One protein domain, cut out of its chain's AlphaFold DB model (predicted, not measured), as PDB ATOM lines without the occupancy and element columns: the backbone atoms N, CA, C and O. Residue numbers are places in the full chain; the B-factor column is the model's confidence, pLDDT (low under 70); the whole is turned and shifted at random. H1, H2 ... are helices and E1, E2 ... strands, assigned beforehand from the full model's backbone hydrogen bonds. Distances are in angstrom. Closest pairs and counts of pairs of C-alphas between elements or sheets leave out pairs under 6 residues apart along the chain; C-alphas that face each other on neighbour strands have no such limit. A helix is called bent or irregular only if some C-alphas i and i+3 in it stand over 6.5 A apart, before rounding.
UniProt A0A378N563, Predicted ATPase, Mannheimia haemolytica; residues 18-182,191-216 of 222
ATOM      1  N   SER A  18      36.695   5.639 -29.896       44.53
ATOM      2  CA  SER A  18      37.123   5.548 -28.500       44.53
ATOM      3  C   SER A  18      36.891   4.174 -27.852       44.53
ATOM      4  O   SER A  18      37.061   4.069 -26.641       44.53
ATOM      5  N   GLN A  19      36.517   3.140 -28.630       48.72
ATOM      6  CA  GLN A  19      36.278   1.759 -28.162       48.72
ATOM      7  C   GLN A  19      36.994   0.659 -28.978       48.72
ATOM      8  O   GLN A  19      36.819  -0.525 -28.688       48.72
ATOM      9  N   PHE A  20      37.776   0.990 -30.015       56.25
ATOM     10  CA  PHE A  20      38.428  -0.040 -30.834       56.25
ATOM     11  C   PHE A  20      39.807  -0.420 -30.284       56.25
ATOM     12  O   PHE A  20      40.785   0.297 -30.473       56.25
ATOM     13  N   ASP A  21      39.904  -1.607 -29.684       69.38
ATOM     14  CA  ASP A  21      41.187  -2.185 -29.255       69.38
ATOM     15  C   ASP A  21      42.021  -2.716 -30.439       69.38
ATOM     16  O   ASP A  21      43.234  -2.890 -30.340       69.38
ATOM     17  N   ARG A  22      41.376  -3.026 -31.571       77.50
ATOM     18  CA  ARG A  22      41.954  -3.774 -32.700       77.50
ATOM     19  C   ARG A  22      41.420  -3.229 -34.016       77.50
ATOM     20  O   ARG A  22      40.214  -3.039 -34.150       77.50
ATOM     21  N   GLN A  23      42.290  -3.055 -35.006       81.00
ATOM     22  CA  GLN A  23      41.891  -2.576 -36.329       81.00
ATOM     23  C   GLN A  23      42.390  -3.506 -37.438       81.00
ATOM     24  O   GLN A  23      43.489  -4.058 -37.356       81.00
ATOM     25  N   VAL A  24      41.566  -3.662 -38.477       88.25
ATOM     26  CA  VAL A  24      41.897  -4.351 -39.727       88.25
ATOM     27  C   VAL A  24      41.915  -3.332 -40.865       88.25
ATOM     28  O   VAL A  24      40.990  -2.529 -40.980       88.25
ATOM     29  N   ILE A  25      42.918  -3.400 -41.737       90.12
ATOM     30  CA  ILE A  25      42.951  -2.680 -43.014       90.12
ATOM     31  C   ILE A  25      42.915  -3.708 -44.137       90.12
ATOM     32  O   ILE A  25      43.821  -4.532 -44.254       90.12
ATOM     33  N   LEU A  26      41.871  -3.649 -44.959       94.69
ATOM     34  CA  LEU A  26      41.696  -4.506 -46.127       94.69
ATOM     35  C   LEU A  26      42.192  -3.781 -47.382       94.69
ATOM     36  O   LEU A  26      41.827  -2.630 -47.609       94.69
ATOM     37  N   ALA A  27      42.979  -4.462 -48.209       95.19
ATOM     38  CA  ALA A  27      43.426  -3.958 -49.501       95.19
ATOM     39  C   ALA A  27      43.308  -5.044 -50.577       95.19
ATOM     40  O   ALA A  27      43.587  -6.215 -50.329       95.19
ATOM     41  N   ASP A  28      42.892  -4.667 -51.781       96.06
ATOM     42  CA  ASP A  28      43.003  -5.524 -52.962       96.06
ATOM     43  C   ASP A  28      44.310  -5.188 -53.683       96.06
ATOM     44  O   ASP A  28      44.417  -4.145 -54.324       96.06
ATOM     45  N   CYS A  29      45.309  -6.062 -53.548       95.06
ATOM     46  CA  CYS A  29      46.615  -5.897 -54.190       95.06
ATOM     47  C   CYS A  29      46.739  -6.655 -55.518       95.06
ATOM     48  O   CYS A  29      47.768  -6.540 -56.179       95.06
ATOM     49  N   LEU A  30      45.731  -7.448 -55.892       96.69
ATOM     50  CA  LEU A  30      45.768  -8.303 -57.078       96.69
ATOM     51  C   LEU A  30      45.188  -7.577 -58.286       96.69
ATOM     52  O   LEU A  30      45.817  -7.530 -59.339       96.69
ATOM     53  N   THR A  31      44.018  -6.958 -58.124       95.31
ATOM     54  CA  THR A  31      43.312  -6.299 -59.230       95.31
ATOM     55  C   THR A  31      44.179  -5.240 -59.930       95.31
ATOM     56  O   THR A  31      44.262  -5.288 -61.157       95.31
ATOM     57  N   PRO A  32      44.902  -4.343 -59.225       95.88
ATOM     58  CA  PRO A  32      45.753  -3.349 -59.887       95.88
ATOM     59  C   PRO A  32      46.915  -3.948 -60.693       95.88
ATOM     60  O   PRO A  32      47.325  -3.358 -61.691       95.88
ATOM     61  N   LEU A  33      47.425  -5.130 -60.316       95.81
ATOM     62  CA  LEU A  33      48.495  -5.800 -61.066       95.81
ATOM     63  C   LEU A  33      48.051  -6.168 -62.488       95.81
ATOM     64  O   LEU A  33      48.883  -6.138 -63.392       95.81
ATOM     65  N   ASN A  34      46.762  -6.438 -62.717       94.94
ATOM     66  CA  ASN A  34      46.243  -6.742 -64.055       94.94
ATOM     67  C   ASN A  34      46.310  -5.547 -65.018       94.94
ATOM     68  O   ASN A  34      46.389  -5.754 -66.227       94.94
ATOM     69  N   TYR A  35      46.244  -4.314 -64.508       94.50
ATOM     70  CA  TYR A  35      46.072  -3.122 -65.347       94.50
ATOM     71  C   TYR A  35      47.382  -2.421 -65.698       94.50
ATOM     72  O   TYR A  35      47.457  -1.773 -66.738       94.50
ATOM     73  N   GLY A  36      48.436  -2.630 -64.908       94.75
ATOM     74  CA  GLY A  36      49.755  -2.103 -65.222       94.75
ATOM     75  C   GLY A  36      50.430  -1.409 -64.051       94.75
ATOM     76  O   GLY A  36      49.943  -1.373 -62.920       94.75
ATOM     77  N   TYR A  37      51.597  -0.842 -64.352       95.69
ATOM     78  CA  TYR A  37      52.406  -0.114 -63.380       95.69
ATOM     79  C   TYR A  37      51.670   1.096 -62.793       95.69
ATOM     80  O   TYR A  37      51.789   1.362 -61.599       95.69
ATOM     81  N   ASN A  38      50.923   1.836 -63.615       96.25
ATOM     82  CA  ASN A  38      50.301   3.087 -63.184       96.25
ATOM     83  C   ASN A  38      49.187   2.822 -62.166       96.25
ATOM     84  O   ASN A  38      49.195   3.412 -61.092       96.25
ATOM     85  N   GLU A  39      48.299   1.878 -62.455       96.06
ATOM     86  CA  GLU A  39      47.172   1.493 -61.607       96.06
ATOM     87  C   GLU A  39      47.659   0.880 -60.292       96.06
ATOM     88  O   GLU A  39      47.137   1.173 -59.213       96.06
ATOM     89  N   PHE A  40      48.727   0.077 -60.354       96.12
ATOM     90  CA  PHE A  40      49.389  -0.419 -59.154       96.12
ATOM     91  C   PHE A  40      49.963   0.721 -58.296       96.12
ATOM     92  O   PHE A  40      49.804   0.719 -57.071       96.12
ATOM     93  N   MET A  41      50.601   1.718 -58.915       95.19
ATOM     94  CA  MET A  41      51.137   2.875 -58.193       95.19
ATOM     95  C   MET A  41      50.043   3.789 -57.638       95.19
ATOM     96  O   MET A  41      50.215   4.324 -56.545       95.19
ATOM     97  N   GLU A  42      48.904   3.930 -58.314       94.88
ATOM     98  CA  GLU A  42      47.743   4.653 -57.783       94.88
ATOM     99  C   GLU A  42      47.182   3.982 -56.528       94.88
ATOM    100  O   GLU A  42      46.995   4.650 -55.507       94.88
ATOM    101  N   MET A  43      46.996   2.656 -56.548       94.75
ATOM    102  CA  MET A  43      46.607   1.895 -55.355       94.75
ATOM    103  C   MET A  43      47.621   2.095 -54.222       94.75
ATOM    104  O   MET A  43      47.228   2.375 -53.086       94.75
ATOM    105  N   LYS A  44      48.925   1.995 -54.521       93.00
ATOM    106  CA  LYS A  44      49.987   2.259 -53.541       93.00
ATOM    107  C   LYS A  44      49.814   3.648 -52.934       93.00
ATOM    108  O   LYS A  44      49.712   3.748 -51.717       93.00
ATOM    109  N   LEU A  45      49.735   4.701 -53.749       91.88
ATOM    110  CA  LEU A  45      49.561   6.083 -53.291       91.88
ATOM    111  C   LEU A  45      48.305   6.252 -52.425       91.88
ATOM    112  O   LEU A  45      48.370   6.928 -51.397       91.88
ATOM    113  N   GLY A  46      47.193   5.610 -52.791       90.38
ATOM    114  CA  GLY A  46      45.966   5.590 -51.994       90.38
ATOM    115  C   GLY A  46      46.180   4.993 -50.601       90.38
ATOM    116  O   GLY A  46      45.780   5.595 -49.603       90.38
ATOM    117  N   LEU A  47      46.896   3.867 -50.509       88.06
ATOM    118  CA  LEU A  47      47.292   3.277 -49.226       88.06
ATOM    119  C   LEU A  47      48.202   4.218 -48.421       88.06
ATOM    120  O   LEU A  47      47.966   4.419 -47.234       88.06
ATOM    121  N   GLN A  48      49.189   4.869 -49.051       85.81
ATOM    122  CA  GLN A  48      50.056   5.834 -48.354       85.81
ATOM    123  C   GLN A  48      49.260   7.030 -47.806       85.81
ATOM    124  O   GLN A  48      49.524   7.517 -46.708       85.81
ATOM    125  N   GLN A  49      48.276   7.523 -48.559       83.75
ATOM    126  CA  GLN A  49      47.399   8.604 -48.106       83.75
ATOM    127  C   GLN A  49      46.515   8.161 -46.940       83.75
ATOM    128  O   GLN A  49      46.355   8.924 -45.988       83.75
ATOM    129  N   LEU A  50      45.990   6.934 -46.979       82.56
ATOM    130  CA  LEU A  50      45.265   6.344 -45.856       82.56
ATOM    131  C   LEU A  50      46.150   6.322 -44.599       82.56
ATOM    132  O   LEU A  50      45.712   6.772 -43.541       82.56
ATOM    133  N   PHE A  51      47.412   5.897 -44.726       77.06
ATOM    134  CA  PHE A  51      48.333   5.788 -43.589       77.06
ATOM    135  C   PHE A  51      48.654   7.123 -42.918       77.06
ATOM    136  O   PHE A  51      48.721   7.179 -41.696       77.06
ATOM    137  N   LYS A  52      48.701   8.230 -43.665       70.75
ATOM    138  CA  LYS A  52      48.879   9.573 -43.081       70.75
ATOM    139  C   LYS A  52      47.756   9.997 -42.133       70.75
ATOM    140  O   LYS A  52      47.959  10.889 -41.315       70.75
ATOM    141  N   HIS A  53      46.565   9.416 -42.261       68.75
ATOM    142  CA  HIS A  53      45.452   9.713 -41.361       68.75
ATOM    143  C   HIS A  53      45.534   8.900 -40.063       68.75
ATOM    144  O   HIS A  53      44.918   9.277 -39.064       68.75
ATOM    145  N   PHE A  54      46.344   7.841 -40.045       67.94
ATOM    146  CA  PHE A  54      46.613   7.041 -38.865       67.94
ATOM    147  C   PHE A  54      47.681   7.715 -38.001       67.94
ATOM    148  O   PHE A  54      48.880   7.584 -38.214       67.94
ATOM    149  N   HIS A  55      47.226   8.469 -37.002       56.56
ATOM    150  CA  HIS A  55      48.094   9.047 -35.983       56.56
ATOM    151  C   HIS A  55      48.102   8.133 -34.765       56.56
ATOM    152  O   HIS A  55      47.347   8.338 -33.814       56.56
ATOM    153  N   TYR A  56      48.960   7.118 -34.790       58.56
ATOM    154  CA  TYR A  56      49.185   6.272 -33.630       58.56
ATOM    155  C   TYR A  56      50.462   6.709 -32.922       58.56
ATOM    156  O   TYR A  56      51.561   6.300 -33.271       58.56
ATOM    157  N   GLY A  57      50.329   7.599 -31.940       49.84
ATOM    158  CA  GLY A  57      51.470   7.990 -31.118       49.84
ATOM    159  C   GLY A  57      51.274   9.283 -30.341       49.84
ATOM    160  O   GLY A  57      51.280  10.370 -30.909       49.84
ATOM    161  N   ASN A  58      51.114   9.155 -29.022       41.53
ATOM    162  CA  ASN A  58      52.080   9.582 -27.999       41.53
ATOM    163  C   ASN A  58      51.347   9.626 -26.648       41.53
ATOM    164  O   ASN A  58      50.573  10.552 -26.410       41.53
ATOM    165  N   ARG A  59      51.557   8.625 -25.778       47.31
ATOM    166  CA  ARG A  59      51.326   8.703 -24.320       47.31
ATOM    167  C   ARG A  59      51.917   7.472 -23.621       47.31
ATOM    168  O   ARG A  59      51.661   6.342 -24.014       47.31
ATOM    169  N   SER A  60      52.724   7.761 -22.598       46.97
ATOM    170  CA  SER A  60      53.313   6.898 -21.561       46.97
ATOM    171  C   SER A  60      52.781   5.456 -21.458       46.97
ATOM    172  O   SER A  60      51.573   5.232 -21.381       46.97
ATOM    173  N   LEU A  61      53.709   4.499 -21.305       49.06
ATOM    174  CA  LEU A  61      53.471   3.082 -20.977       49.06
ATOM    175  C   LEU A  61      52.417   2.862 -19.870       49.06
ATOM    176  O   LEU A  61      51.727   1.846 -19.886       49.06
ATOM    177  N   PHE A  62      52.245   3.819 -18.950       47.66
ATOM    178  CA  PHE A  62      51.280   3.741 -17.849       47.66
ATOM    179  C   PHE A  62      49.815   3.982 -18.262       47.66
ATOM    180  O   PHE A  62      48.914   3.455 -17.615       47.66
ATOM    181  N   HIS A  63      49.542   4.714 -19.349       47.72
ATOM    182  CA  HIS A  63      48.166   5.000 -19.792       47.72
ATOM    183  C   HIS A  63      47.530   3.869 -20.620       47.72
ATOM    184  O   HIS A  63      46.311   3.849 -20.800       47.72
ATOM    185  N   ARG A  64      48.329   2.899 -21.090       48.78
ATOM    186  CA  ARG A  64      47.876   1.790 -21.953       48.78
ATOM    187  C   ARG A  64      46.982   0.771 -21.236       48.78
ATOM    188  O   ARG A  64      46.256   0.032 -21.885       48.78
ATOM    189  N   LEU A  65      47.024   0.719 -19.905       50.12
ATOM    190  CA  LEU A  65      46.247  -0.245 -19.116       50.12
ATOM    191  C   LEU A  65      44.790   0.174 -18.895       50.12
ATOM    192  O   LEU A  65      43.979  -0.663 -18.516       50.12
ATOM    193  N   PHE A  66      44.461   1.444 -19.142       45.34
ATOM    194  CA  PHE A  66      43.163   2.029 -18.789       45.34
ATOM    195  C   PHE A  66      42.573   2.917 -19.896       45.34
ATOM    196  O   PHE A  66      41.699   3.734 -19.624       45.34
ATOM    197  N   SER A  67      43.046   2.795 -21.140       45.59
ATOM    198  CA  SER A  67      42.489   3.526 -22.285       45.59
ATOM    199  C   SER A  67      42.193   2.575 -23.441       45.59
ATOM    200  O   SER A  67      43.032   1.743 -23.780       45.59
ATOM    201  N   SER A  68      41.004   2.706 -24.037       48.28
ATOM    202  CA  SER A  68      40.655   2.047 -25.297       48.28
ATOM    203  C   SER A  68      41.496   2.658 -26.412       48.28
ATOM    204  O   SER A  68      41.199   3.749 -26.901       48.28
ATOM    205  N   ASN A  69      42.553   1.961 -26.796       62.12
ATOM    206  CA  ASN A  69      43.414   2.357 -27.892       62.12
ATOM    207  C   ASN A  69      43.781   1.124 -28.706       62.12
ATOM    208  O   ASN A  69      43.966   0.040 -28.153       62.12
ATOM    209  N   ILE A  70      43.946   1.329 -30.011       69.06
ATOM    210  CA  ILE A  70      44.361   0.288 -30.947       69.06
ATOM    211  C   ILE A  70      45.752  -0.209 -30.536       69.06
ATOM    212  O   ILE A  70      46.734   0.525 -30.642       69.06
ATOM    213  N   ASP A  71      45.837  -1.451 -30.055       73.75
ATOM    214  CA  ASP A  71      47.100  -2.109 -29.695       73.75
ATOM    215  C   ASP A  71      47.592  -3.080 -30.778       73.75
ATOM    216  O   ASP A  71      48.779  -3.416 -30.830       73.75
ATOM    217  N   LYS A  72      46.682  -3.479 -31.676       81.25
ATOM    218  CA  LYS A  72      46.929  -4.385 -32.797       81.25
ATOM    219  C   LYS A  72      46.345  -3.860 -34.097       81.25
ATOM    220  O   LYS A  72      45.143  -3.589 -34.188       81.25
ATOM    221  N   LEU A  73      47.180  -3.846 -35.131       85.31
ATOM    222  CA  LEU A  73      46.803  -3.454 -36.483       85.31
ATOM    223  C   LEU A  73      47.110  -4.582 -37.469       85.31
ATOM    224  O   LEU A  73      48.259  -4.981 -37.639       85.31
ATOM    225  N   LEU A  74      46.076  -5.105 -38.121       90.81
ATOM    226  CA  LEU A  74      46.204  -6.192 -39.084       90.81
ATOM    227  C   LEU A  74      45.980  -5.668 -40.501       90.81
ATOM    228  O   LEU A  74      44.888  -5.225 -40.845       90.81
ATOM    229  N   PHE A  75      47.007  -5.755 -41.332       92.81
ATOM    230  CA  PHE A  75      46.933  -5.457 -42.754       92.81
ATOM    231  C   PHE A  75      46.616  -6.732 -43.524       92.81
ATOM    232  O   PHE A  75      47.293  -7.748 -43.370       92.81
ATOM    233  N   ILE A  76      45.585  -6.685 -44.355       96.38
ATOM    234  CA  ILE A  76      45.057  -7.857 -45.035       96.38
ATOM    235  C   ILE A  76      44.975  -7.593 -46.529       96.38
ATOM    236  O   ILE A  76      44.212  -6.738 -46.979       96.38
ATOM    237  N   ALA A  77      45.709  -8.391 -47.296       97.88
ATOM    238  CA  ALA A  77      45.468  -8.542 -48.717       97.88
ATOM    239  C   ALA A  77      44.240  -9.443 -48.931       97.88
ATOM    240  O   ALA A  77      44.199 -10.593 -48.487       97.88
ATOM    241  N   THR A  78      43.215  -8.895 -49.568       98.06
ATOM    242  CA  THR A  78      41.948  -9.581 -49.854       98.06
ATOM    243  C   THR A  78      42.036 -10.435 -51.120       98.06
ATOM    244  O   THR A  78      43.001 -10.330 -51.878       98.06
ATOM    245  N   LYS A  79      41.016 -11.277 -51.351       97.31
ATOM    246  CA  LYS A  79      40.880 -12.137 -52.543       97.31
ATOM    247  C   LYS A  79      42.029 -13.134 -52.713       97.31
ATOM    248  O   LYS A  79      42.400 -13.489 -53.826       97.31
ATOM    249  N   ALA A  80      42.609 -13.614 -51.613       97.94
ATOM    250  CA  ALA A  80      43.723 -14.562 -51.665       97.94
ATOM    251  C   ALA A  80      43.343 -15.946 -52.232       97.94
ATOM    252  O   ALA A  80      44.224 -16.757 -52.492       97.94
ATOM    253  N   ASP A  81      42.056 -16.226 -52.443       97.69
ATOM    254  CA  ASP A  81      41.593 -17.386 -53.203       97.69
ATOM    255  C   ASP A  81      41.732 -17.190 -54.729       97.69
ATOM    256  O   ASP A  81      41.694 -18.156 -55.485       97.69
ATOM    257  N   HIS A  82      41.989 -15.973 -55.216       97.94
ATOM    258  CA  HIS A  82      42.252 -15.701 -56.636       97.94
ATOM    259  C   HIS A  82      43.702 -16.026 -57.048       97.94
ATOM    260  O   HIS A  82      44.123 -15.698 -58.156       97.94
ATOM    261  N   ILE A  83      44.480 -16.663 -56.169       97.50
ATOM    262  CA  ILE A  83      45.858 -17.098 -56.417       97.50
ATOM    263  C   ILE A  83      46.058 -18.535 -55.945       97.50
ATOM    264  O   ILE A  83      45.289 -19.068 -55.144       97.50
ATOM    265  N   THR A  84      47.114 -19.189 -56.423       96.69
ATOM    266  CA  THR A  84      47.467 -20.519 -55.924       96.69
ATOM    267  C   THR A  84      48.070 -20.431 -54.523       96.69
ATOM    268  O   THR A  84      48.676 -19.430 -54.135       96.69
ATOM    269  N   SER A  85      47.934 -21.506 -53.742       93.38
ATOM    270  CA  SER A  85      48.328 -21.515 -52.326       93.38
ATOM    271  C   SER A  85      49.813 -21.197 -52.091       93.38
ATOM    272  O   SER A  85      50.179 -20.703 -51.029       93.38
ATOM    273  N   ASP A  86      50.680 -21.480 -53.065       95.50
ATOM    274  CA  ASP A  86      52.110 -21.157 -53.038       95.50
ATOM    275  C   ASP A  86      52.420 -19.670 -53.252       95.50
ATOM    276  O   ASP A  86      53.503 -19.228 -52.882       95.50
ATOM    277  N   GLN A  87      51.480 -18.892 -53.790       97.31
ATOM    278  CA  GLN A  87      51.646 -17.454 -54.009       97.31
ATOM    279  C   GLN A  87      51.181 -16.612 -52.815       97.31
ATOM    280  O   GLN A  87      51.467 -15.417 -52.745       97.31
ATOM    281  N   VAL A  88      50.498 -17.215 -51.839       97.62
ATOM    282  CA  VAL A  88      49.972 -16.497 -50.670       97.62
ATOM    283  C   VAL A  88      51.074 -15.813 -49.840       97.62
ATOM    284  O   VAL A  88      50.899 -14.642 -49.502       97.62
ATOM    285  N   PRO A  89      52.243 -16.440 -49.578       97.88
ATOM    286  CA  PRO A  89      53.355 -15.751 -48.914       97.88
ATOM    287  C   PRO A  89      53.896 -14.550 -49.705       97.88
ATOM    288  O   PRO A  89      54.341 -13.566 -49.110       97.88
ATOM    289  N   ASN A  90      53.843 -14.596 -51.042       98.25
ATOM    290  CA  ASN A  90      54.255 -13.468 -51.879       98.25
ATOM    291  C   ASN A  90      53.278 -12.300 -51.734       98.25
ATOM    292  O   ASN A  90      53.723 -11.166 -51.572       98.25
ATOM    293  N   LEU A  91      51.972 -12.576 -51.707       98.25
ATOM    294  CA  LEU A  91      50.942 -11.560 -51.491       98.25
ATOM    295  C   LEU A  91      51.059 -10.902 -50.105       98.25
ATOM    296  O   LEU A  91      50.986  -9.679 -49.992       98.25
ATOM    297  N   GLU A  92      51.326 -11.687 -49.056       97.94
ATOM    298  CA  GLU A  92      51.617 -11.158 -47.714       97.94
ATOM    299  C   GLU A  92      52.875 -10.273 -47.707       97.94
ATOM    300  O   GLU A  92      52.888  -9.198 -47.103       97.94
ATOM    301  N   SER A  93      53.934 -10.699 -48.404       97.75
ATOM    302  CA  SER A  93      55.171  -9.922 -48.527       97.75
ATOM    303  C   SER A  93      54.958  -8.615 -49.291       97.75
ATOM    304  O   SER A  93      55.477  -7.579 -48.872       97.75
ATOM    305  N   LEU A  94      54.167  -8.640 -50.365       97.00
ATOM    306  CA  LEU A  94      53.804  -7.455 -51.134       97.00
ATOM    307  C   LEU A  94      53.042  -6.447 -50.273       97.00
ATOM    308  O   LEU A  94      53.420  -5.278 -50.228       97.00
ATOM    309  N   MET A  95      52.024  -6.909 -49.539       95.56
ATOM    310  CA  MET A  95      51.254  -6.066 -48.620       95.56
ATOM    311  C   MET A  95      52.161  -5.426 -47.568       95.56
ATOM    312  O   MET A  95      52.089  -4.223 -47.322       95.56
ATOM    313  N   ARG A  96      53.078  -6.212 -46.991       94.25
ATOM    314  CA  ARG A  96      54.072  -5.698 -46.045       94.25
ATOM    315  C   ARG A  96      54.930  -4.592 -46.659       94.25
ATOM    316  O   ARG A  96      55.132  -3.575 -46.006       94.25
ATOM    317  N   GLN A  97      55.405  -4.749 -47.894       93.31
ATOM    318  CA  GLN A  97      56.210  -3.712 -48.549       93.31
ATOM    319  C   GLN A  97      55.417  -2.450 -48.885       93.31
ATOM    320  O   GLN A  97      55.916  -1.351 -48.660       93.31
ATOM    321  N   LEU A  98      54.175  -2.587 -49.357       91.75
ATOM    322  CA  LEU A  98      53.281  -1.449 -49.605       91.75
ATOM    323  C   LEU A  98      53.071  -0.610 -48.340       91.75
ATOM    324  O   LEU A  98      53.084   0.619 -48.398       91.75
ATOM    325  N   VAL A  99      52.930  -1.277 -47.194       88.00
ATOM    326  CA  VAL A  99      52.807  -0.618 -45.891       88.00
ATOM    327  C   VAL A  99      54.133  -0.012 -45.439       88.00
ATOM    328  O   VAL A  99      54.141   1.123 -44.983       88.00
ATOM    329  N   GLN A 100      55.258  -0.717 -45.579       85.44
ATOM    330  CA  GLN A 100      56.569  -0.237 -45.118       85.44
ATOM    331  C   GLN A 100      57.112   0.948 -45.928       85.44
ATOM    332  O   GLN A 100      57.749   1.826 -45.357       85.44
ATOM    333  N   GLU A 101      56.861   1.001 -47.237       81.12
ATOM    334  CA  GLU A 101      57.206   2.173 -48.053       81.12
ATOM    335  C   GLU A 101      56.180   3.309 -47.924       81.12
ATOM    336  O   GLU A 101      56.456   4.447 -48.302       81.12
ATOM    337  N   GLY A 102      54.965   3.002 -47.465       68.50
ATOM    338  CA  GLY A 102      53.854   3.944 -47.385       68.50
ATOM    339  C   GLY A 102      53.643   4.616 -46.044       68.50
ATOM    340  O   GLY A 102      53.241   5.778 -46.011       68.50
ATOM    341  N   GLY A 103      53.889   3.887 -44.964       64.19
ATOM    342  CA  GLY A 103      53.828   4.382 -43.604       64.19
ATOM    343  C   GLY A 103      55.226   4.720 -43.128       64.19
ATOM    344  O   GLY A 103      56.171   3.948 -43.305       64.19
ATOM    345  N   ARG A 104      55.387   5.880 -42.497       62.69
ATOM    346  CA  ARG A 104      56.641   6.149 -41.785       62.69
ATOM    347  C   ARG A 104      56.707   5.164 -40.623       62.69
ATOM    348  O   ARG A 104      55.719   4.991 -39.926       62.69
ATOM    349  N   HIS A 105      57.864   4.555 -40.371       56.03
ATOM    350  CA  HIS A 105      58.055   3.621 -39.248       56.03
ATOM    351  C   HIS A 105      57.524   4.174 -37.902       56.03
ATOM    352  O   HIS A 105      57.018   3.425 -37.077       56.03
ATOM    353  N   ALA A 106      57.561   5.500 -37.732       54.31
ATOM    354  CA  ALA A 106      57.040   6.220 -36.571       54.31
ATOM    355  C   ALA A 106      55.500   6.227 -36.426       54.31
ATOM    356  O   ALA A 106      55.012   6.476 -35.331       54.31
ATOM    357  N   GLU A 107      54.729   5.986 -37.492       61.66
ATOM    358  CA  GLU A 107      53.252   6.019 -37.479       61.66
ATOM    359  C   GLU A 107      52.630   4.763 -36.851       61.66
ATOM    360  O   GLU A 107      51.438   4.761 -36.560       61.66
ATOM    361  N   PHE A 108      53.421   3.708 -36.625       63.97
ATOM    362  CA  PHE A 108      52.978   2.452 -36.008       63.97
ATOM    363  C   PHE A 108      53.795   2.079 -34.765       63.97
ATOM    364  O   PHE A 108      53.729   0.938 -34.300       63.97
ATOM    365  N   ASP A 109      54.591   3.009 -34.238       66.00
ATOM    366  CA  ASP A 109      55.449   2.722 -33.095       66.00
ATOM    367  C   ASP A 109      54.608   2.352 -31.859       66.00
ATOM    368  O   ASP A 109      53.633   3.018 -31.502       66.00
ATOM    369  N   GLY A 110      54.962   1.240 -31.215       69.19
ATOM    370  CA  GLY A 110      54.221   0.687 -30.081       69.19
ATOM    371  C   GLY A 110      52.931  -0.086 -30.407       69.19
ATOM    372  O   GLY A 110      52.258  -0.489 -29.455       69.19
ATOM    373  N   ILE A 111      52.606  -0.331 -31.686       77.25
ATOM    374  CA  ILE A 111      51.490  -1.194 -32.130       77.25
ATOM    375  C   ILE A 111      52.026  -2.533 -32.659       77.25
ATOM    376  O   ILE A 111      52.943  -2.568 -33.479       77.25
ATOM    377  N   GLU A 112      51.425  -3.656 -32.247       83.81
ATOM    378  CA  GLU A 112      51.708  -4.956 -32.875       83.81
ATOM    379  C   GLU A 112      51.043  -4.999 -34.259       83.81
ATOM    380  O   GLU A 112      49.814  -5.027 -34.381       83.81
ATOM    381  N   THR A 113      51.858  -4.998 -35.316       86.31
ATOM    382  CA  THR A 113      51.381  -5.083 -36.700       86.31
ATOM    383  C   THR A 113      51.430  -6.515 -37.230       86.31
ATOM    384  O   THR A 113      52.368  -7.271 -36.971       86.31
ATOM    385  N   GLY A 114      50.401  -6.903 -37.981       91.62
ATOM    386  CA  GLY A 114      50.319  -8.183 -38.680       91.62
ATOM    387  C   GLY A 114      50.043  -7.988 -40.165       91.62
ATOM    388  O   GLY A 114      49.434  -6.994 -40.558       91.62
ATOM    389  N   TYR A 115      50.453  -8.956 -40.981       94.81
ATOM    390  CA  TYR A 115      50.214  -8.973 -42.424       94.81
ATOM    391  C   TYR A 115      49.674 -10.343 -42.808       94.81
ATOM    392  O   TYR A 115      50.319 -11.348 -42.514       94.81
ATOM    393  N   LEU A 116      48.502 -10.388 -43.432       97.19
ATOM    394  CA  LEU A 116      47.864 -11.626 -43.870       97.19
ATOM    395  C   LEU A 116      47.307 -11.480 -45.282       97.19
ATOM    396  O   LEU A 116      47.025 -10.379 -45.748       97.19
ATOM    397  N   ALA A 117      47.114 -12.613 -45.942       98.12
ATOM    398  CA  ALA A 117      46.361 -12.708 -47.179       98.12
ATOM    399  C   ALA A 117      45.202 -13.690 -46.975       98.12
ATOM    400  O   ALA A 117      45.426 -14.847 -46.608       98.12
ATOM    401  N   ILE A 118      43.970 -13.217 -47.180       97.81
ATOM    402  CA  ILE A 118      42.747 -13.986 -46.908       97.81
ATOM    403  C   ILE A 118      41.713 -13.815 -48.017       97.81
ATOM    404  O   ILE A 118      41.783 -12.898 -48.836       97.81
ATOM    405  N   SER A 119      40.689 -14.658 -47.966       97.50
ATOM    406  CA  SER A 119      39.413 -14.388 -48.613       97.50
ATOM    407  C   SER A 119      38.273 -14.602 -47.629       97.50
ATOM    408  O   SER A 119      38.150 -15.677 -47.041       97.50
ATOM    409  N   SER A 120      37.453 -13.572 -47.427       95.00
ATOM    410  CA  SER A 120      36.270 -13.663 -46.565       95.00
ATOM    411  C   SER A 120      35.190 -14.552 -47.178       95.00
ATOM    412  O   SER A 120      34.462 -15.209 -46.441       95.00
ATOM    413  N   ILE A 121      35.113 -14.587 -48.511       95.06
ATOM    414  CA  ILE A 121      34.212 -15.439 -49.284       95.06
ATOM    415  C   ILE A 121      35.047 -16.112 -50.366       95.06
ATOM    416  O   ILE A 121      35.507 -15.459 -51.296       95.06
ATOM    417  N   GLN A 122      35.234 -17.418 -50.242       96.62
ATOM    418  CA  GLN A 122      36.003 -18.201 -51.194       96.62
ATOM    419  C   GLN A 122      35.151 -18.527 -52.431       96.62
ATOM    420  O   GLN A 122      34.243 -19.360 -52.382       96.62
ATOM    421  N   ALA A 123      35.485 -17.894 -53.551       97.31
ATOM    422  CA  ALA A 123      34.840 -18.068 -54.848       97.31
ATOM    423  C   ALA A 123      35.502 -19.166 -55.699       97.31
ATOM    424  O   ALA A 123      34.881 -19.700 -56.619       97.31
ATOM    425  N   THR A 124      36.739 -19.553 -55.378       97.62
ATOM    426  CA  THR A 124      37.527 -20.501 -56.180       97.62
ATOM    427  C   THR A 124      37.870 -21.796 -55.433       97.62
ATOM    428  O   THR A 124      37.770 -21.899 -54.205       97.62
ATOM    429  N   ASP A 125      38.285 -22.814 -56.182       96.88
ATOM    430  CA  ASP A 125      38.851 -24.066 -55.683       96.88
ATOM    431  C   ASP A 125      40.310 -24.211 -56.117       96.88
ATOM    432  O   ASP A 125      40.651 -24.001 -57.282       96.88
ATOM    433  N   ALA A 126      41.172 -24.634 -55.191       96.12
ATOM    434  CA  ALA A 126      42.544 -25.002 -55.512       96.12
ATOM    435  C   ALA A 126      42.561 -26.371 -56.202       96.12
ATOM    436  O   ALA A 126      42.125 -27.375 -55.636       96.12
ATOM    437  N   VAL A 127      43.099 -26.425 -57.418       97.12
ATOM    438  CA  VAL A 127      43.169 -27.648 -58.220       97.12
ATOM    439  C   VAL A 127      44.592 -27.901 -58.709       97.12
ATOM    440  O   VAL A 127      45.434 -27.005 -58.781       97.12
ATOM    441  N   LYS A 128      44.880 -29.157 -59.039       95.69
ATOM    442  CA  LYS A 128      46.114 -29.563 -59.712       95.69
ATOM    443  C   LYS A 128      45.749 -30.052 -61.103       95.69
ATOM    444  O   LYS A 128      44.839 -30.867 -61.240       95.69
ATOM    445  N   VAL A 129      46.441 -29.550 -62.114       93.81
ATOM    446  CA  VAL A 129      46.244 -29.936 -63.513       93.81
ATOM    447  C   VAL A 129      47.538 -30.548 -64.022       93.81
ATOM    448  O   VAL A 129      48.613 -30.005 -63.781       93.81
ATOM    449  N   THR A 130      47.439 -31.678 -64.714       93.88
ATOM    450  CA  THR A 130      48.587 -32.288 -65.387       93.88
ATOM    451  C   THR A 130      48.658 -31.757 -66.812       93.88
ATOM    452  O   THR A 130      47.728 -31.949 -67.592       93.88
ATOM    453  N   GLN A 131      49.758 -31.094 -67.153       89.50
ATOM    454  CA  GLN A 131      50.034 -30.606 -68.500       89.50
ATOM    455  C   GLN A 131      51.469 -30.985 -68.861       89.50
ATOM    456  O   GLN A 131      52.387 -30.646 -68.118       89.50
ATOM    457  N   GLN A 132      51.667 -31.688 -69.984       89.12
ATOM    458  CA  GLN A 132      52.998 -32.137 -70.432       89.12
ATOM    459  C   GLN A 132      53.782 -32.866 -69.319       89.12
ATOM    460  O   GLN A 132      54.921 -32.511 -69.017       89.12
ATOM    461  N   ASP A 133      53.122 -33.810 -68.638       92.81
ATOM    462  CA  ASP A 133      53.662 -34.586 -67.507       92.81
ATOM    463  C   ASP A 133      54.113 -33.766 -66.283       92.81
ATOM    464  O   ASP A 133      54.717 -34.296 -65.348       92.81
ATOM    465  N   LYS A 134      53.775 -32.473 -66.231       93.69
ATOM    466  CA  LYS A 134      54.016 -31.599 -65.080       93.69
ATOM    467  C   LYS A 134      52.719 -31.313 -64.344       93.69
ATOM    468  O   LYS A 134      51.696 -30.991 -64.948       93.69
ATOM    469  N   ILE A 135      52.781 -31.392 -63.018       93.19
ATOM    470  CA  ILE A 135      51.679 -30.999 -62.142       93.19
ATOM    471  C   ILE A 135      51.758 -29.492 -61.922       93.19
ATOM    472  O   ILE A 135      52.684 -28.996 -61.281       93.19
ATOM    473  N   ILE A 136      50.760 -28.774 -62.421       93.00
ATOM    474  CA  ILE A 136      50.621 -27.328 -62.279       93.00
ATOM    475  C   ILE A 136      49.520 -27.052 -61.256       93.00
ATOM    476  O   ILE A 136      48.427 -27.618 -61.325       93.00
ATOM    477  N   LYS A 137      49.814 -26.193 -60.277       95.19
ATOM    478  CA  LYS A 137      48.796 -25.669 -59.363       95.19
ATOM    479  C   LYS A 137      47.978 -24.623 -60.106       95.19
ATOM    480  O   LYS A 137      48.542 -23.756 -60.762       95.19
ATOM    481  N   ALA A 138      46.667 -24.704 -59.988       96.56
ATOM    482  CA  ALA A 138      45.737 -23.791 -60.625       96.56
ATOM    483  C   ALA A 138      44.576 -23.497 -59.675       96.56
ATOM    484  O   ALA A 138      44.398 -24.163 -58.650       96.56
ATOM    485  N   ILE A 139      43.782 -22.500 -60.034       97.50
ATOM    486  CA  ILE A 139      42.498 -22.226 -59.398       97.50
ATOM    487  C   ILE A 139      41.372 -22.512 -60.385       97.50
ATOM    488  O   ILE A 139      41.560 -22.429 -61.601       97.50
ATOM    489  N   ARG A 140      40.201 -22.859 -59.859       97.94
ATOM    490  CA  ARG A 140      38.981 -23.081 -60.635       97.94
ATOM    491  C   ARG A 140      37.837 -22.266 -60.055       97.94
ATOM    492  O   ARG A 140      37.656 -22.262 -58.846       97.94
ATOM    493  N   GLY A 141      37.050 -21.623 -60.908       97.50
ATOM    494  CA  GLY A 141      35.879 -20.850 -60.491       97.50
ATOM    495  C   GLY A 141      35.034 -20.412 -61.682       97.50
ATOM    496  O   GLY A 141      35.395 -20.672 -62.832       97.50
ATOM    497  N   ILE A 142      33.907 -19.753 -61.409       97.94
ATOM    498  CA  ILE A 142      33.068 -19.127 -62.438       97.94
ATOM    499  C   ILE A 142      33.549 -17.692 -62.637       97.94
ATOM    500  O   ILE A 142      33.401 -16.873 -61.738       97.94
ATOM    501  N   ARG A 143      34.138 -17.374 -63.788       97.69
ATOM    502  CA  ARG A 143      34.650 -16.032 -64.084       97.69
ATOM    503  C   ARG A 143      33.492 -15.041 -64.234       97.69
ATOM    504  O   ARG A 143      32.536 -15.302 -64.959       97.69
ATOM    505  N   SER A 144      33.588 -13.880 -63.595       97.06
ATOM    506  CA  SER A 144      32.514 -12.877 -63.590       97.06
ATOM    507  C   SER A 144      32.259 -12.228 -64.948       97.06
ATOM    508  O   SER A 144      31.118 -11.885 -65.252       97.06
ATOM    509  N   SER A 145      33.297 -12.058 -65.772       96.12
ATOM    510  CA  SER A 145      33.194 -11.329 -67.043       96.12
ATOM    511  C   SER A 145      32.361 -12.052 -68.103       96.12
ATOM    512  O   SER A 145      31.678 -11.394 -68.883       96.12
ATOM    513  N   ASP A 146      32.393 -13.385 -68.132       97.06
ATOM    514  CA  ASP A 146      31.694 -14.205 -69.131       97.06
ATOM    515  C   ASP A 146      30.809 -15.304 -68.527       97.06
ATOM    516  O   ASP A 146      30.157 -16.042 -69.269       97.06
ATOM    517  N   ARG A 147      30.764 -15.410 -67.191       97.00
ATOM    518  CA  ARG A 147      30.017 -16.427 -66.435       97.00
ATOM    519  C   ARG A 147      30.421 -17.863 -66.774       97.00
ATOM    520  O   ARG A 147      29.645 -18.788 -66.542       97.00
ATOM    521  N   LYS A 148      31.631 -18.081 -67.302       97.50
ATOM    522  CA  LYS A 148      32.124 -19.421 -67.638       97.50
ATOM    523  C   LYS A 148      32.960 -20.002 -66.512       97.50
ATOM    524  O   LYS A 148      33.711 -19.300 -65.837       97.50
ATOM    525  N   GLN A 149      32.871 -21.318 -66.347       97.62
ATOM    526  CA  GLN A 149      33.807 -22.034 -65.493       97.62
ATOM    527  C   GLN A 149      35.179 -22.072 -66.164       97.62
ATOM    528  O   GLN A 149      35.316 -22.569 -67.283       97.62
ATOM    529  N   VAL A 150      36.199 -21.594 -65.459       97.25
ATOM    530  CA  VAL A 150      37.583 -21.575 -65.937       97.25
ATOM    531  C   VAL A 150      38.494 -22.294 -64.952       97.25
ATOM    532  O   VAL A 150      38.208 -22.380 -63.759       97.25
ATOM    533  N   THR A 151      39.584 -22.866 -65.458       96.88
ATOM    534  CA  THR A 151      40.699 -23.377 -64.652       96.88
ATOM    535  C   THR A 151      41.973 -22.765 -65.198       96.88
ATOM    536  O   THR A 151      42.281 -22.973 -66.369       96.88
ATOM    537  N   LEU A 152      42.685 -22.000 -64.378       94.69
ATOM    538  CA  LEU A 152      43.838 -21.227 -64.827       94.69
ATOM    539  C   LEU A 152      44.903 -21.100 -63.739       94.69
ATOM    540  O   LEU A 152      44.625 -21.247 -62.546       94.69
ATOM    541  N   TYR A 153      46.129 -20.821 -64.173       94.31
ATOM    542  CA  TYR A 153      47.193 -20.321 -63.313       94.31
ATOM    543  C   TYR A 153      47.217 -18.788 -63.436       94.31
ATOM    544  O   TYR A 153      47.555 -18.302 -64.512       94.31
ATOM    545  N   PRO A 154      46.880 -18.023 -62.379       92.75
ATOM    546  CA  PRO A 154      46.721 -16.562 -62.468       92.75
ATOM    547  C   PRO A 154      48.016 -15.782 -62.730       92.75
ATOM    548  O   PRO A 154      47.977 -14.579 -62.975       92.75
ATOM    549  N   GLY A 155      49.171 -16.442 -62.627       91.62
ATOM    550  CA  GLY A 155      50.480 -15.800 -62.616       91.62
ATOM    551  C   GLY A 155      51.107 -15.779 -61.222       91.62
ATOM    552  O   GLY A 155      50.470 -16.070 -60.207       91.62
ATOM    553  N   SER A 156      52.397 -15.456 -61.184       93.12
ATOM    554  CA  SER A 156      53.161 -15.365 -59.940       93.12
ATOM    555  C   SER A 156      52.968 -13.992 -59.308       93.12
ATOM    556  O   SER A 156      53.212 -12.976 -59.954       93.12
ATOM    557  N   VAL A 157      52.576 -13.943 -58.036       96.88
ATOM    558  CA  VAL A 157      52.441 -12.673 -57.312       96.88
ATOM    559  C   VAL A 157      53.842 -12.136 -57.003       96.88
ATOM    560  O   VAL A 157      54.665 -12.885 -56.462       96.88
ATOM    561  N   PRO A 158      54.154 -10.861 -57.299       96.69
ATOM    562  CA  PRO A 158      55.435 -10.287 -56.920       96.69
ATOM    563  C   PRO A 158      55.521 -10.194 -55.394       96.69
ATOM    564  O   PRO A 158      54.634  -9.657 -54.742       96.69
ATOM    565  N   SER A 159      56.605 -10.694 -54.798       95.69
ATOM    566  CA  SER A 159      56.825 -10.618 -53.341       95.69
ATOM    567  C   SER A 159      57.323  -9.250 -52.868       95.69
ATOM    568  O   SER A 159      57.488  -9.020 -51.665       95.69
ATOM    569  N   ARG A 160      57.605  -8.355 -53.819       95.31
ATOM    570  CA  ARG A 160      58.116  -7.002 -53.619       95.31
ATOM    571  C   ARG A 160      57.390  -6.029 -54.529       95.31
ATOM    572  O   ARG A 160      56.805  -6.465 -55.515       95.31
ATOM    573  N   ILE A 161      57.475  -4.736 -54.242       95.19
ATOM    574  CA  ILE A 161      56.960  -3.710 -55.152       95.19
ATOM    575  C   ILE A 161      57.691  -3.836 -56.504       95.19
ATOM    576  O   ILE A 161      58.913  -3.679 -56.545       95.19
ATOM    577  N   PRO A 162      56.979  -4.173 -57.595       94.62
ATOM    578  CA  PRO A 162      57.593  -4.361 -58.902       94.62
ATOM    579  C   PRO A 162      58.015  -3.024 -59.523       94.62
ATOM    580  O   PRO A 162      57.343  -2.000 -59.365       94.62
ATOM    581  N   ASP A 163      59.114  -3.041 -60.277       94.12
ATOM    582  CA  ASP A 163      59.481  -1.927 -61.150       94.12
ATOM    583  C   ASP A 163      58.603  -1.888 -62.414       94.12
ATOM    584  O   ASP A 163      57.833  -2.805 -62.709       94.12
ATOM    585  N   LYS A 164      58.729  -0.817 -63.200       94.44
ATOM    586  CA  LYS A 164      57.934  -0.622 -64.420       94.44
ATOM    587  C   LYS A 164      58.151  -1.714 -65.478       94.44
ATOM    588  O   LYS A 164      57.234  -1.997 -66.247       94.44
ATOM    589  N   ASN A 165      59.333  -2.326 -65.532       94.19
ATOM    590  CA  ASN A 165      59.653  -3.354 -66.522       94.19
ATOM    591  C   ASN A 165      59.027  -4.706 -66.165       94.19
ATOM    592  O   ASN A 165      58.880  -5.553 -67.043       94.19
ATOM    593  N   TYR A 166      58.596  -4.906 -64.917       93.50
ATOM    594  CA  TYR A 166      57.985  -6.153 -64.459       93.50
ATOM    595  C   TYR A 166      56.817  -6.619 -65.347       93.50
ATOM    596  O   TYR A 166      56.742  -7.798 -65.692       93.50
ATOM    597  N   TRP A 167      55.954  -5.696 -65.784       93.81
ATOM    598  CA  TRP A 167      54.798  -5.979 -66.648       93.81
ATOM    599  C   TRP A 167      55.158  -6.336 -68.096       93.81
ATOM    600  O   TRP A 167      54.311  -6.829 -68.833       93.81
ATOM    601  N   GLN A 168      56.402  -6.108 -68.525       91.50
ATOM    602  CA  GLN A 168      56.859  -6.528 -69.855       91.50
ATOM    603  C   GLN A 168      57.109  -8.039 -69.905       91.50
ATOM    604  O   GLN A 168      56.919  -8.666 -70.945       91.50
ATOM    605  N   PHE A 169      57.521  -8.621 -68.775       90.25
ATOM    606  CA  PHE A 169      57.935 -10.024 -68.677       90.25
ATOM    607  C   PHE A 169      56.933 -10.907 -67.935       90.25
ATOM    608  O   PHE A 169      56.999 -12.129 -68.044       90.25
ATOM    609  N   ASN A 170      56.005 -10.307 -67.190       89.94
ATOM    610  CA  ASN A 170      55.003 -11.021 -66.415       89.94
ATOM    611  C   ASN A 170      53.611 -10.623 -66.892       89.94
ATOM    612  O   ASN A 170      53.316  -9.444 -67.075       89.94
ATOM    613  N   ARG A 171      52.753 -11.626 -67.073       87.31
ATOM    614  CA  ARG A 171      51.328 -11.440 -67.335       87.31
ATOM    615  C   ARG A 171      50.548 -11.925 -66.128       87.31
ATOM    616  O   ARG A 171      50.926 -12.920 -65.509       87.31
ATOM    617  N   PHE A 172      49.477 -11.209 -65.826       91.88
ATOM    618  CA  PHE A 172      48.599 -11.494 -64.709       91.88
ATOM    619  C   PHE A 172      47.191 -11.764 -65.224       91.88
ATOM    620  O   PHE A 172      46.698 -11.056 -66.101       91.88
ATOM    621  N   GLU A 173      46.567 -12.788 -64.661       91.19
ATOM    622  CA  GLU A 173      45.186 -13.189 -64.915       91.19
ATOM    623  C   GLU A 173      44.458 -13.330 -63.569       91.19
ATOM    624  O   GLU A 173      43.865 -14.365 -63.259       91.19
ATOM    625  N   PHE A 174      44.532 -12.293 -62.724       95.12
ATOM    626  CA  PHE A 174      43.782 -12.245 -61.463       95.12
ATOM    627  C   PHE A 174      42.314 -11.898 -61.737       95.12
ATOM    628  O   PHE A 174      41.847 -10.791 -61.450       95.12
ATOM    629  N   ASP A 175      41.602 -12.832 -62.358       95.62
ATOM    630  CA  ASP A 175      40.197 -12.686 -62.717       95.62
ATOM    631  C   ASP A 175      39.309 -12.432 -61.495       95.62
ATOM    632  O   ASP A 175      39.632 -12.810 -60.368       95.62
ATOM    633  N   GLN A 176      38.154 -11.806 -61.725       96.75
ATOM    634  CA  GLN A 176      37.073 -11.788 -60.742       96.75
ATOM    635  C   GLN A 176      36.207 -13.035 -60.921       96.75
ATOM    636  O   GLN A 176      35.930 -13.443 -62.054       96.75
ATOM    637  N   PHE A 177      35.782 -13.624 -59.806       97.62
ATOM    638  CA  PHE A 177      34.988 -14.843 -59.783       97.62
ATOM    639  C   PHE A 177      33.650 -14.607 -59.091       97.62
ATOM    640  O   PHE A 177      33.553 -13.860 -58.117       97.62
ATOM    641  N   GLU A 178      32.621 -15.281 -59.586       97.38
ATOM    642  CA  GLU A 178      31.322 -15.327 -58.938       97.38
ATOM    643  C   GLU A 178      31.393 -16.158 -57.655       97.38
ATOM    644  O   GLU A 178      32.092 -17.177 -57.619       97.38
ATOM    645  N   PRO A 179      30.645 -15.767 -56.610       94.00
ATOM    646  CA  PRO A 179      30.544 -16.573 -55.407       94.00
ATOM    647  C   PRO A 179      29.971 -17.953 -55.742       94.00
ATOM    648  O   PRO A 179      29.120 -18.104 -56.624       94.00
ATOM    649  N   LYS A 180      30.421 -18.971 -55.003       91.56
ATOM    650  CA  LYS A 180      29.842 -20.313 -55.092       91.56
ATOM    651  C   LYS A 180      28.361 -20.245 -54.718       91.56
ATOM    652  O   LYS A 180      27.973 -19.458 -53.857       91.56
ATOM    653  N   GLN A 181      27.539 -21.068 -55.364       88.81
ATOM    654  CA  GLN A 181      26.152 -21.227 -54.937       88.81
ATOM    655  C   GLN A 181      26.147 -21.844 -53.536       88.81
ATOM    656  O   GLN A 181      26.841 -22.831 -53.297       88.81
ATOM    657  N   LEU A 182      25.409 -21.223 -52.620       87.44
ATOM    658  CA  LEU A 182      25.311 -21.653 -51.231       87.44
ATOM    659  C   LEU A 182      23.876 -22.058 -50.933       87.44
ATOM    660  O   LEU A 182      22.946 -21.297 -51.203       87.44
ATOM    661  N   PHE A 191      38.766 -18.440 -47.035       96.19
ATOM    662  CA  PHE A 191      40.171 -18.802 -47.131       96.19
ATOM    663  C   PHE A 191      40.990 -18.049 -46.084       96.19
ATOM    664  O   PHE A 191      41.066 -16.822 -46.105       96.19
ATOM    665  N   ARG A 192      41.620 -18.795 -45.168       95.25
ATOM    666  CA  ARG A 192      42.536 -18.286 -44.130       95.25
ATOM    667  C   ARG A 192      41.945 -17.295 -43.109       95.25
ATOM    668  O   ARG A 192      42.700 -16.605 -42.425       95.25
ATOM    669  N   MET A 193      40.620 -17.235 -42.941       93.88
ATOM    670  CA  MET A 193      39.987 -16.414 -41.888       93.88
ATOM    671  C   MET A 193      40.414 -16.828 -40.470       93.88
ATOM    672  O   MET A 193      40.514 -15.987 -39.579       93.88
ATOM    673  N   ASP A 194      40.740 -18.103 -40.262       91.69
ATOM    674  CA  ASP A 194      41.328 -18.646 -39.034       91.69
ATOM    675  C   ASP A 194      42.649 -17.951 -38.657       91.69
ATOM    676  O   ASP A 194      42.913 -17.702 -37.479       91.69
ATOM    677  N   SER A 195      43.448 -17.542 -39.649       90.69
ATOM    678  CA  SER A 195      44.687 -16.793 -39.415       90.69
ATOM    679  C   SER A 195      44.414 -15.415 -38.789       90.69
ATOM    680  O   SER A 195      45.176 -14.975 -37.926       90.69
ATOM    681  N   CYS A 196      43.310 -14.754 -39.160       88.12
ATOM    682  CA  CYS A 196      42.896 -13.481 -38.556       88.12
ATOM    683  C   CYS A 196      42.514 -13.657 -37.086       88.12
ATOM    684  O   CYS A 196      42.972 -12.896 -36.230       88.12
ATOM    685  N   TYR A 197      41.712 -14.685 -36.788       86.31
ATOM    686  CA  TYR A 197      41.344 -15.017 -35.412       86.31
ATOM    687  C   TYR A 197      42.580 -15.316 -34.569       86.31
ATOM    688  O   TYR A 197      42.717 -14.762 -33.481       86.31
ATOM    689  N   ASN A 198      43.520 -16.103 -35.094       86.62
ATOM    690  CA  ASN A 198      44.764 -16.424 -34.400       86.62
ATOM    691  C   ASN A 198      45.611 -15.182 -34.099       86.62
ATOM    692  O   ASN A 198      46.114 -15.057 -32.984       86.62
ATOM    693  N   PHE A 199      45.741 -14.234 -35.036       85.81
ATOM    694  CA  PHE A 199      46.482 -12.988 -34.802       85.81
ATOM    695  C   PHE A 199      45.897 -12.180 -33.636       85.81
ATOM    696  O   PHE A 199      46.619 -11.695 -32.756       85.81
ATOM    697  N   TYR A 200      44.570 -12.070 -33.591       75.94
ATOM    698  CA  TYR A 200      43.910 -11.328 -32.534       75.94
ATOM    699  C   TYR A 200      43.894 -12.093 -31.208       75.94
ATOM    700  O   TYR A 200      44.234 -11.520 -30.169       75.94
ATOM    701  N   TRP A 201      43.592 -13.384 -31.224       71.88
ATOM    702  CA  TRP A 201      43.518 -14.186 -30.010       71.88
ATOM    703  C   TRP A 201      44.872 -14.380 -29.326       71.88
ATOM    704  O   TRP A 201      44.906 -14.589 -28.118       71.88
ATOM    705  N   ARG A 202      45.994 -14.252 -30.051       66.88
ATOM    706  CA  ARG A 202      47.340 -14.330 -29.467       66.88
ATOM    707  C   ARG A 202      47.503 -13.266 -28.379       66.88
ATOM    708  O   ARG A 202      47.702 -12.088 -28.670       66.88
ATOM    709  N   ILE A 203      47.349 -13.659 -27.120       55.91
ATOM    710  CA  ILE A 203      47.372 -12.719 -26.004       55.91
ATOM    711  C   ILE A 203      48.791 -12.160 -25.887       55.91
ATOM    712  O   ILE A 203      49.755 -12.926 -25.845       55.91
ATOM    713  N   CYS A 204      48.944 -10.832 -25.815       53.66
ATOM    714  CA  CYS A 204      50.205 -10.258 -25.360       53.66
ATOM    715  C   CYS A 204      50.449 -10.771 -23.936       53.66
ATOM    716  O   CYS A 204      49.779 -10.329 -23.000       53.66
ATOM    717  N   LEU A 205      51.408 -11.686 -23.762       48.44
ATOM    718  CA  LEU A 205      51.819 -12.208 -22.451       48.44
ATOM    719  C   LEU A 205      52.095 -11.079 -21.445       48.44
ATOM    720  O   LEU A 205      51.836 -11.247 -20.258       48.44
ATOM    721  N   SER A 206      52.511  -9.899 -21.917       48.03
ATOM    722  CA  SER A 206      52.683  -8.697 -21.097       48.03
ATOM    723  C   SER A 206      51.401  -8.227 -20.393       48.03
ATOM    724  O   SER A 206      51.478  -7.849 -19.229       48.03
ATOM    725  N   LYS A 207      50.217  -8.293 -21.029       47.22
ATOM    726  CA  LYS A 207      48.928  -7.928 -20.397       47.22
ATOM    727  C   LYS A 207      48.508  -8.955 -19.338       47.22
ATOM    728  O   LYS A 207      48.029  -8.569 -18.274       47.22
ATOM    729  N   ILE A 208      48.735 -10.244 -19.601       49.97
ATOM    730  CA  ILE A 208      48.470 -11.329 -18.641       49.97
ATOM    731  C   ILE A 208      49.383 -11.201 -17.419       49.97
ATOM    732  O   ILE A 208      48.887 -11.177 -16.297       49.97
ATOM    733  N   LEU A 209      50.695 -11.058 -17.628       47.94
ATOM    734  CA  LEU A 209      51.686 -10.919 -16.557       47.94
ATOM    735  C   LEU A 209      51.423  -9.689 -15.684       47.94
ATOM    736  O   LEU A 209      51.565  -9.775 -14.467       47.94
ATOM    737  N   LEU A 210      50.991  -8.567 -16.269       46.53
ATOM    738  CA  LEU A 210      50.665  -7.379 -15.484       46.53
ATOM    739  C   LEU A 210      49.388  -7.559 -14.654       46.53
ATOM    740  O   LEU A 210      49.379  -7.197 -13.483       46.53
ATOM    741  N   HIS A 211      48.332  -8.156 -15.216       44.16
ATOM    742  CA  HIS A 211      47.091  -8.443 -14.477       44.16
ATOM    743  C   HIS A 211      47.317  -9.448 -13.343       44.16
ATOM    744  O   HIS A 211      46.761  -9.314 -12.256       44.16
ATOM    745  N   ILE A 212      48.182 -10.432 -13.585       51.94
ATOM    746  CA  ILE A 212      48.646 -11.420 -12.608       51.94
ATOM    747  C   ILE A 212      49.465 -10.751 -11.494       51.94
ATOM    748  O   ILE A 212      49.207 -11.009 -10.320       51.94
ATOM    749  N   SER A 213      50.382  -9.840 -11.846       46.25
ATOM    750  CA  SER A 213      51.184  -9.063 -10.891       46.25
ATOM    751  C   SER A 213      50.318  -8.137 -10.026       46.25
ATOM    752  O   SER A 213      50.448  -8.134  -8.805       46.25
ATOM    753  N   ILE A 214      49.351  -7.431 -10.629       51.12
ATOM    754  CA  ILE A 214      48.388  -6.569  -9.916       51.12
ATOM    755  C   ILE A 214      47.497  -7.389  -8.971       51.12
ATOM    756  O   ILE A 214      47.152  -6.922  -7.888       51.12
ATOM    757  N   LYS A 215      47.145  -8.626  -9.342       54.75
ATOM    758  CA  LYS A 215      46.379  -9.545  -8.484       54.75
ATOM    759  C   LYS A 215      47.241 -10.341  -7.496       54.75
ATOM    760  O   LYS A 215      46.700 -11.173  -6.774       54.75
ATOM    761  N   GLY A 216      48.555 -10.104  -7.449       44.28
ATOM    762  CA  GLY A 216      49.468 -10.778  -6.522       44.28
ATOM    763  C   GLY A 216      49.637 -12.281  -6.769       44.28
ATOM    764  O   GLY A 216      50.088 -12.999  -5.878       44.28
TER     765      GLY A 216
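What this domain is: This is residues 18 to 182 and 191 to 216 of the 222 residues of the protein "Predicted ATPase" of Mannheimia haemolytica (UniProt A0A378N563). The core is a three-strand parallel sheet, E1 E2 E3, with H3 packed over one face and H6 over the opposite face, while the long helix H2 meets the last residues of H3 at a steep angle. At one end of the long axis a small antiparallel sheet, E4 E5 E6, makes a head of its own, and at the other end lie H7 and the loop of residues 54 to 71. The 191 printed residues hold, in order, E1 H1 H2 E2 H3 H4 E3 E4 E5 E6 H5 H6 H7, seven named helices and six named strands; the class is mixed, helices and strands. The whole is only just loose, close to compact, with a radius of gyration of the C-alphas of 19.8 A, and elongated, spanning 67 by 36 by 30 A.

Where its parts are: Find C-alpha 22 at (41.954, -3.774, -32.700); from there E1 runs through residues 22 to 27, 16.9 A. Next come H1, residues 31 to 35, and H2, residues 37 to 53, 25.1 A long. E2 is residues 72 to 77, 16.5 A. Look for C-alpha 88 at (49.972, -16.497, -50.670), where H3 begins; it runs to residue 102 over 21.1 A. H4 is residues 105 to 108, neither bent nor irregular, but only just: C-alphas 105 and 108 are 6.1 A apart. E3 is residues 112 to 117, 17.1 A. Then read E4, residues 125 to 131, 18.2 A; E5, residues 134 to 142, 24.5 A, which bends by 50 degrees at residue 137; and E6, residues 149 to 152. H5 is residues 166 to 169, H6 residues 193 to 201, and H7 residues 205 to 214, 14.2 A long, ending with C-alpha 214 at (48.388, -6.569, -9.916).

How they stand to each other: Begin with E1 and E2, parallel at 17 degrees, where N 25 and O 74 are 2.8 A apart, within hydrogen-bond range. E2 and E3 are parallel at 19 degrees, with N 75 and O 114 at 2.8 A. E1, H1 H2, E2 and E2, H3 H4, E3 are strand-helix-strand units, two parallel neighbour strands with helices between, each with a right-handed crossover. H3 is on this sheet at a height of 7.9 A, over E2 and E3; the closest C-alphas of H3 and E3, Glu 92 and Leu 116, are 5.4 A apart. On the opposite face H6 has a height of 9.6 A over the sheet and runs along the strands, at 9 degrees to E2 on the local plane. H2 only grazes the sheet, with residues 43 to 50. With residues 44 to 51 H2 touches H3 at a steep tilt of 61 degrees, the same way; the closest C-alphas, Gln 48 and Gly 102, are 4.4 A apart. H1 touches H2, closest at the C-alphas of Pro 32 and Phe 40, 4.7 A. H3 and H4 meet only through their link. H5 is close to H2 but not clearly touching, with the C-alphas of Tyr 37 and Trp 167 at 7.1 A. H7 touches no helix and is on neither sheet. E4 E5 E6 is a meander, each strand the antiparallel neighbour of the one before, in two hairpins. In E4 and E5 N 127 and O 138 are 2.9 A apart; in E5 and E6 N 139 and O 152 are 2.9 A apart. E3 and E4 are apart. In H3, H6 and H7 every O i to N i+4 pair is within hydrogen-bond range; H2 has 12 of 13, H1 0 of 1 but 2 of 2 O i to N i+3 pairs, and H4 and H5 are too short for an i+4 pair.

The domain as a whole: The C-alphas of Gln 132 and Gly 216, the two farthest apart, are 67.5 A apart. Residues 183 to 190 are not printed, and C-alphas 182 and 191 are 15.7 A apart across that cut. Of the links printed whole, H2 to E2 and E6 to H5 are long. The mean pLDDT of the printed part is 83.6; it is under 70 at residues 18 to 21, 53 to 70, 102 to 110 and 202 to 216.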